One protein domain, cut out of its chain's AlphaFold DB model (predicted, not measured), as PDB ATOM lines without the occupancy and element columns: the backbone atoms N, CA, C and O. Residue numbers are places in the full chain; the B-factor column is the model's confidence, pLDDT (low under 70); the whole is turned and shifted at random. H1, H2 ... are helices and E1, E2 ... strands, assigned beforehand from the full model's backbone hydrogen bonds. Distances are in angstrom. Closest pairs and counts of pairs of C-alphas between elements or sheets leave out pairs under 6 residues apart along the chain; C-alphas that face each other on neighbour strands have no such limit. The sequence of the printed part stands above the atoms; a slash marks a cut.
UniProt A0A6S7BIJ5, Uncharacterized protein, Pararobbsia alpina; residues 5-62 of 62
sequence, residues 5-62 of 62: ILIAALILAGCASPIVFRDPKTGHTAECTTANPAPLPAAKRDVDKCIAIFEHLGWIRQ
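This is residues 5 to 62 of the 62 residues of an uncharacterized protein of Pararobbsia alpina (UniProt A0A6S7BIJ5). A two-stranded hairpin, E1 and E2, has one long helix, H2, packed over it, while residues 5 to 13, with the short helix H1, stick out as an arm. Residues 60 to 61 fold back to pair antiparallel with residues 21 to 22 of E1. The printed part has 58 residues, in the order H1, E1, E2, H2, mixed in class; it is loose, with a radius of gyration of the C-alphas of 14.1 A, and flat, spanning 46 by 24 by 12 A.

H1, residues 5 to 11, begins at C-alpha 5 (125.027, 184.200, 110.698). E1 is residues 19 to 22 and E2 residues 29 to 32. H2, residues 41 to 56, is 22.4 A long and ends at C-alpha 56 (92.303, 170.695, 137.048).

H1 is apart from E2 and H2. E1 and E2 form an antiparallel hairpin at 155 degrees, with N 21 and O 30 within hydrogen-bond range at 2.8 A. The closest C-alphas of E2 and H2, Cys 32 and Val 47, are 5.7 A apart; those of E1 and H2, Phe 21 and Phe 54, 6.9 A. Every O i to N i+4 pair is within range in H2, and 2 of 3 in H1.

C-alphas 5 and 25, the farthest apart, are 46.3 A apart. The printed part has no cut, and its three links are short. The pLDDT is under 70 in residues 5 to 17 and 35 to 43.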
ATOM      1  N   ILE A   5     124.875 184.851 109.382       55.19
ATOM      2  CA  ILE A   5     125.027 184.200 110.698       55.19
ATOM      3  C   ILE A   5     124.013 184.743 111.724       55.19
ATOM      4  O   ILE A   5     123.487 183.987 112.534       55.19
ATOM      5  N   LEU A   6     123.671 186.034 111.648       51.12
ATOM      6  CA  LEU A   6     122.711 186.671 112.562       51.12
ATOM      7  C   LEU A   6     121.276 186.159 112.374       51.12
ATOM      8  O   LEU A   6     120.520 186.076 113.336       51.12
ATOM      9  N   ILE A   7     120.912 185.770 111.150       52.66
ATOM     10  CA  ILE A   7     119.566 185.275 110.836       52.66
ATOM     11  C   ILE A   7     119.395 183.834 111.339       52.66
ATOM     12  O   ILE A   7     118.334 183.484 111.847       52.66
ATOM     13  N   ALA A   8     120.450 183.014 111.288       52.16
ATOM     14  CA  ALA A   8     120.412 181.647 111.808       52.16
ATOM     15  C   ALA A   8     120.209 181.596 113.337       52.16
ATOM     16  O   ALA A   8     119.495 180.725 113.831       52.16
ATOM     17  N   ALA A   9     120.770 182.553 114.086       50.03
ATOM     18  CA  ALA A   9     120.620 182.616 115.543       50.03
ATOM     19  C   ALA A   9     119.188 182.967 115.996       50.03
ATOM     20  O   ALA A   9     118.737 182.478 117.029       50.03
ATOM     21  N   LEU A  10     118.446 183.755 115.210       49.47
ATOM     22  CA  LEU A  10     117.049 184.105 115.506       49.47
ATOM     23  C   LEU A  10     116.069 182.954 115.225       49.47
ATOM     24  O   LEU A  10     115.012 182.893 115.841       49.47
ATOM     25  N   ILE A  11     116.427 182.020 114.339       50.47
ATOM     26  CA  ILE A  11     115.586 180.860 113.994       50.47
ATOM     27  C   ILE A  11     115.800 179.698 114.986       50.47
ATOM     28  O   ILE A  11     114.913 178.869 115.172       50.47
ATOM     29  N   LEU A  12     116.940 179.664 115.689       44.19
ATOM     30  CA  LEU A  12     117.202 178.718 116.785       44.19
ATOM     31  C   LEU A  12     116.467 179.074 118.088       44.19
ATOM     32  O   LEU A  12     116.323 178.213 118.950       44.19
ATOM     33  N   ALA A  13     115.909 180.284 118.202       45.16
ATOM     34  CA  ALA A  13     114.877 180.616 119.187       45.16
ATOM     35  C   ALA A  13     113.490 180.102 118.745       45.16
ATOM     36  O   ALA A  13     112.471 180.753 118.966       45.16
ATOM     37  N   GLY A  14     113.461 178.936 118.089       45.44
ATOM     38  CA  GLY A  14     112.265 178.192 117.723       45.44
ATOM     39  C   GLY A  14     111.510 177.722 118.965       45.44
ATOM     40  O   GLY A  14     111.611 176.574 119.373       45.44
ATOM     41  N   CYS A  15     110.772 178.657 119.559       50.81
ATOM     42  CA  CYS A  15     109.419 178.512 120.079       50.81
ATOM     43  C   CYS A  15     109.119 177.286 120.956       50.81
ATOM     44  O   CYS A  15     108.115 176.609 120.741       50.81
ATOM     45  N   ALA A  16     109.884 177.059 122.021       57.19
ATOM     46  CA  ALA A  16     109.281 176.527 123.243       57.19
ATOM     47  C   ALA A  16     108.704 177.713 124.029       57.19
ATOM     48  O   ALA A  16     109.241 178.105 125.061       57.19
ATOM     49  N   SER A  17     107.670 178.365 123.485       62.19
ATOM     50  CA  SER A  17     106.959 179.411 124.222       62.19
ATOM     51  C   SER A  17     106.390 178.758 125.485       62.19
ATOM     52  O   SER A  17     105.595 177.822 125.346       62.19
ATOM     53  N   PRO A  18     106.823 179.165 126.692       70.25
ATOM     54  CA  PRO A  18     106.304 178.586 127.921       70.25
ATOM     55  C   PRO A  18     104.789 178.776 127.939       70.25
ATOM     56  O   PRO A  18     104.279 179.843 127.592       70.25
ATOM     57  N   ILE A  19     104.055 177.729 128.298       84.19
ATOM     58  CA  ILE A  19     102.604 177.820 128.405       84.19
ATOM     59  C   ILE A  19     102.294 178.415 129.770       84.19
ATOM     60  O   ILE A  19     102.515 177.764 130.789       84.19
ATOM     61  N   VAL A  20     101.798 179.647 129.792       89.38
ATOM     62  CA  VAL A  20     101.533 180.369 131.037       89.38
ATOM     63  C   VAL A  20     100.089 180.149 131.479       89.38
ATOM     64  O   VAL A  20      99.150 180.265 130.692       89.38
ATOM     65  N   PHE A  21      99.912 179.854 132.761       93.19
ATOM     66  CA  PHE A  21      98.626 179.763 133.436       93.19
ATOM     67  C   PHE A  21      98.528 180.835 134.509       93.19
ATOM     68  O   PHE A  21      99.509 181.148 135.182       93.19
ATOM     69  N   ARG A  22      97.323 181.366 134.697       93.19
ATOM     70  CA  ARG A  22      97.006 182.342 135.734       93.19
ATOM     71  C   ARG A  22      95.900 181.816 136.636       93.19
ATOM     72  O   ARG A  22      94.836 181.430 136.154       93.19
ATOM     73  N   ASP A  23      96.128 181.856 137.940       93.69
ATOM     74  CA  ASP A  23      95.100 181.592 138.941       93.69
ATOM     75  C   ASP A  23      94.107 182.769 138.981       93.69
ATOM     76  O   ASP A  23      94.501 183.887 139.334       93.69
ATOM     77  N   PRO A  24      92.816 182.564 138.659       90.06
ATOM     78  CA  PRO A  24      91.825 183.633 138.732       90.06
ATOM     79  C   PRO A  24      91.506 184.078 140.170       90.06
ATOM     80  O   PRO A  24      90.963 185.164 140.352       90.06
ATOM     81  N   LYS A  25      91.817 183.267 141.191       92.94
ATOM     82  CA  LYS A  25      91.501 183.556 142.599       92.94
ATOM     83  C   LYS A  25      92.585 184.387 143.277       92.94
ATOM     84  O   LYS A  25      92.268 185.326 144.000       92.94
ATOM     85  N   THR A  26      93.850 184.022 143.070       93.69
ATOM     86  CA  THR A  26      95.004 184.671 143.724       93.69
ATOM     87  C   THR A  26      95.765 185.621 142.802       93.69
ATOM     88  O   THR A  26      96.512 186.473 143.274       93.69
ATOM     89  N   GLY A  27      95.581 185.500 141.485       91.00
ATOM     90  CA  GLY A  27      96.327 186.267 140.491       91.00
ATOM     91  C   GLY A  27      97.745 185.752 140.233       91.00
ATOM     92  O   GLY A  27      98.444 186.358 139.424       91.00
ATOM     93  N   HIS A  28      98.166 184.656 140.873       92.81
ATOM     94  CA  HIS A  28      99.470 184.040 140.635       92.81
ATOM     95  C   HIS A  28      99.587 183.480 139.215       92.81
ATOM     96  O   HIS A  28      98.605 183.037 138.620       92.81
ATOM     97  N   THR A  29     100.808 183.477 138.685       91.62
ATOM     98  CA  THR A  29     101.133 182.925 137.367       91.62
ATOM     99  C   THR A  29     102.097 181.757 137.501       91.62
ATOM    100  O   THR A  29     103.015 181.805 138.318       91.62
ATOM    101  N   ALA A  30     101.913 180.727 136.683       88.94
ATOM    102  CA  ALA A  30     102.831 179.601 136.570       88.94
ATOM    103  C   ALA A  30     103.095 179.276 135.103       88.94
ATOM    104  O   ALA A  30     102.253 179.518 134.242       88.94
ATOM    105  N   GLU A  31     104.263 178.712 134.828       88.69
ATOM    106  CA  GLU A  31     104.703 178.394 133.476       88.69
ATOM    107  C   GLU A  31     104.921 176.889 133.337       88.69
ATOM    108  O   GLU A  31     105.657 176.273 134.107       88.69
ATOM    109  N   CYS A  32     104.301 176.294 132.322       85.88
ATOM    110  CA  CYS A  32     104.599 174.949 131.864       85.88
ATOM    111  C   CYS A  32     105.601 175.030 130.719       85.88
ATOM    112  O   CYS A  32     105.256 175.387 129.588       85.88
ATOM    113  N   THR A  33     106.851 174.690 131.015       79.69
ATOM    114  CA  THR A  33     107.934 174.617 130.033       79.69
ATOM    115  C   THR A  33     108.775 173.365 130.247       79.69
ATOM    116  O   THR A  33     108.809 172.796 131.338       79.69
ATOM    117  N   THR A  34     109.449 172.921 129.190       70.44
ATOM    118  CA  THR A  34     110.446 171.851 129.251       70.44
ATOM    119  C   THR A  34     111.833 172.473 129.177       70.44
ATOM    120  O   THR A  34     112.138 173.219 128.251       70.44
ATOM    121  N   ALA A  35     112.703 172.133 130.129       64.62
ATOM    122  CA  ALA A  35     114.118 172.508 130.071       64.62
ATOM    123  C   ALA A  35     114.890 171.726 128.992       64.62
ATOM    124  O   ALA A  35     116.051 172.026 128.717       64.62
ATOM    125  N   ASN A  36     114.266 170.705 128.394       60.31
ATOM    126  CA  ASN A  36     114.864 169.893 127.349       60.31
ATOM    127  C   ASN A  36     114.364 170.375 125.973       60.31
ATOM    128  O   ASN A  36     113.200 170.123 125.648       60.31
ATOM    129  N   PRO A  37     115.209 171.053 125.170       56.19
ATOM    130  CA  PRO A  37     114.846 171.541 123.837       56.19
ATOM    131  C   PRO A  37     114.754 170.417 122.794       56.19
ATOM    132  O   PRO A  37     114.409 170.668 121.641       56.19
ATOM    133  N   ALA A  38     115.082 169.173 123.161       57.59
ATOM    134  CA  ALA A  38     114.975 168.045 122.253       57.59
ATOM    135  C   ALA A  38     113.494 167.676 122.010       57.59
ATOM    136  O   ALA A  38     112.712 167.638 122.962       57.59
ATOM    137  N   PRO A  39     113.103 167.302 120.776       59.16
ATOM    138  CA  PRO A  39     111.744 166.871 120.421       59.16
ATOM    139  C   PRO A  39     111.433 165.453 120.940       59.16
ATOM    140  O   PRO A  39     110.844 164.622 120.249       59.16
ATOM    141  N   LEU A  40     111.875 165.133 122.156       62.22
ATOM    142  CA  LEU A  40     111.665 163.834 122.765       62.22
ATOM    143  C   LEU A  40     110.216 163.747 123.274       62.22
ATOM    144  O   LEU A  40     109.754 164.661 123.961       62.22
ATOM    145  N   PRO A  41     109.496 162.636 123.029       65.06
ATOM    146  CA  PRO A  41     108.120 162.441 123.499       65.06
ATOM    147  C   PRO A  41     107.928 162.658 125.009       65.06
ATOM    148  O   PRO A  41     106.829 162.985 125.455       65.06
ATOM    149  N   ALA A  42     108.990 162.474 125.799       65.62
ATOM    150  CA  ALA A  42     108.999 162.717 127.239       65.62
ATOM    151  C   ALA A  42     108.818 164.204 127.587       65.62
ATOM    152  O   ALA A  42     107.991 164.522 128.434       65.62
ATOM    153  N   ALA A  43     109.494 165.107 126.868       67.75
ATOM    154  CA  ALA A  43     109.380 166.549 127.080       67.75
ATOM    155  C   ALA A  43     107.945 167.039 126.834       67.75
ATOM    156  O   ALA A  43     107.390 167.799 127.624       67.75
ATOM    157  N   LYS A  44     107.300 166.520 125.779       75.25
ATOM    158  CA  LYS A  44     105.881 166.779 125.509       75.25
ATOM    159  C   LYS A  44     104.990 166.260 126.641       75.25
ATOM    160  O   LYS A  44     104.099 166.968 127.090       75.25
ATOM    161  N   ARG A  45     105.246 165.041 127.126       82.38
ATOM    162  CA  ARG A  45     104.459 164.422 128.201       82.38
ATOM    163  C   ARG A  45     104.534 165.212 129.508       82.38
ATOM    164  O   ARG A  45     103.535 165.284 130.215       82.38
ATOM    165  N   ASP A  46     105.689 165.778 129.834       80.62
ATOM    166  CA  ASP A  46     105.860 166.560 131.060       80.62
ATOM    167  C   ASP A  46     105.130 167.907 130.976       80.62
ATOM    168  O   ASP A  46     104.448 168.294 131.927       80.62
ATOM    169  N   VAL A  47     105.163 168.560 129.811       83.62
ATOM    170  CA  VAL A  47     104.362 169.765 129.547       83.62
ATOM    171  C   VAL A  47     102.862 169.446 129.580       83.62
ATOM    172  O   VAL A  47     102.115 170.149 130.252       83.62
ATOM    173  N   ASP A  48     102.424 168.353 128.947       86.81
ATOM    174  CA  ASP A  48     101.019 167.916 128.945       86.81
ATOM    175  C   ASP A  48     100.512 167.628 130.376       86.81
ATOM    176  O   ASP A  48      99.399 168.011 130.739       86.81
ATOM    177  N   LYS A  49     101.333 166.999 131.232       88.38
ATOM    178  CA  LYS A  49     101.001 166.782 132.653       88.38
ATOM    179  C   LYS A  49     100.884 168.093 133.423       88.38
ATOM    180  O   LYS A  49      99.975 168.239 134.233       88.38
ATOM    181  N   CYS A  50     101.806 169.023 133.189       88.44
ATOM    182  CA  CYS A  50     101.786 170.338 133.817       88.44
ATOM    183  C   CYS A  50     100.502 171.105 133.457       88.44
ATOM    184  O   CYS A  50      99.816 171.604 134.348       88.44
ATOM    185  N   ILE A  51     100.123 171.102 132.172       89.44
ATOM    186  CA  ILE A  51      98.859 171.673 131.681       89.44
ATOM    187  C   ILE A  51      97.668 171.046 132.408       89.44
ATOM    188  O   ILE A  51      96.853 171.767 132.975       89.44
ATOM    189  N   ALA A  52      97.601 169.713 132.454       92.12
ATOM    190  CA  ALA A  52      96.484 169.002 133.071       92.12
ATOM    191  C   ALA A  52      96.310 169.340 134.562       92.12
ATOM    192  O   ALA A  52      95.183 169.414 135.050       92.12
ATOM    193  N   ILE A  53      97.407 169.576 135.293       92.75
ATOM    194  CA  ILE A  53      97.353 170.002 136.698       92.75
ATOM    195  C   ILE A  53      96.707 171.385 136.810       92.75
ATOM    196  O   ILE A  53      95.775 171.557 137.592       92.75
ATOM    197  N   PHE A  54      97.164 172.368 136.033       91.94
ATOM    198  CA  PHE A  54      96.629 173.729 136.117       91.94
ATOM    199  C   PHE A  54      95.191 173.837 135.605       91.94
ATOM    200  O   PHE A  54      94.385 174.542 136.211       91.94
ATOM    201  N   GLU A  55      94.829 173.076 134.572       90.81
ATOM    202  CA  GLU A  55      93.437 172.949 134.129       90.81
ATOM    203  C   GLU A  55      92.552 172.331 135.223       90.81
ATOM    204  O   GLU A  55      91.464 172.840 135.490       90.81
ATOM    205  N   HIS A  56      93.031 171.295 135.925       93.50
ATOM    206  CA  HIS A  56      92.303 170.695 137.048       93.50
ATOM    207  C   HIS A  56      92.148 171.654 138.240       93.50
ATOM    208  O   HIS A  56      91.131 171.629 138.932       93.50
ATOM    209  N   LEU A  57      93.126 172.537 138.460       91.50
ATOM    210  CA  LEU A  57      93.056 173.607 139.462       91.50
ATOM    211  C   LEU A  57      92.143 174.775 139.039       91.50
ATOM    212  O   LEU A  57      91.905 175.681 139.840       91.50
ATOM    213  N   GLY A  58      91.627 174.768 137.807       92.25
ATOM    214  CA  GLY A  58      90.789 175.835 137.259       92.25
ATOM    215  C   GLY A  58      91.563 177.109 136.916       92.25
ATOM    216  O   GLY A  58      90.980 178.193 136.905       92.25
ATOM    217  N   TRP A  59      92.874 177.005 136.681       95.19
ATOM    218  CA  TRP A  59      93.693 178.128 136.230       95.19
ATOM    219  C   TRP A  59      93.452 178.390 134.741       95.19
ATOM    220  O   TRP A  59      93.161 177.480 133.966       95.19
ATOM    221  N   ILE A  60      93.581 179.649 134.327       91.00
ATOM    222  CA  ILE A  60      93.267 180.099 132.968       91.00
ATOM    223  C   ILE A  60      94.561 180.239 132.170       91.00
ATOM    224  O   ILE A  60      95.486 180.934 132.594       91.00
ATOM    225  N   ARG A  61      94.615 179.610 130.995       89.62
ATOM    226  CA  ARG A  61      95.730 179.755 130.052       89.62
ATOM    227  C   ARG A  61      95.778 181.183 129.492       89.62
ATOM    228  O   ARG A  61      94.733 181.724 129.129       89.62
ATOM    229  N   GLN A  62      96.963 181.793 129.474       83.56
ATOM    230  CA  GLN A  62      97.214 183.122 128.892       83.56
ATOM    231  C   GLN A  62      97.723 183.020 127.452       83.56
ATOM    232  O   GLN A  62      98.365 181.996 127.118       83.56
TER     233      GLN A  62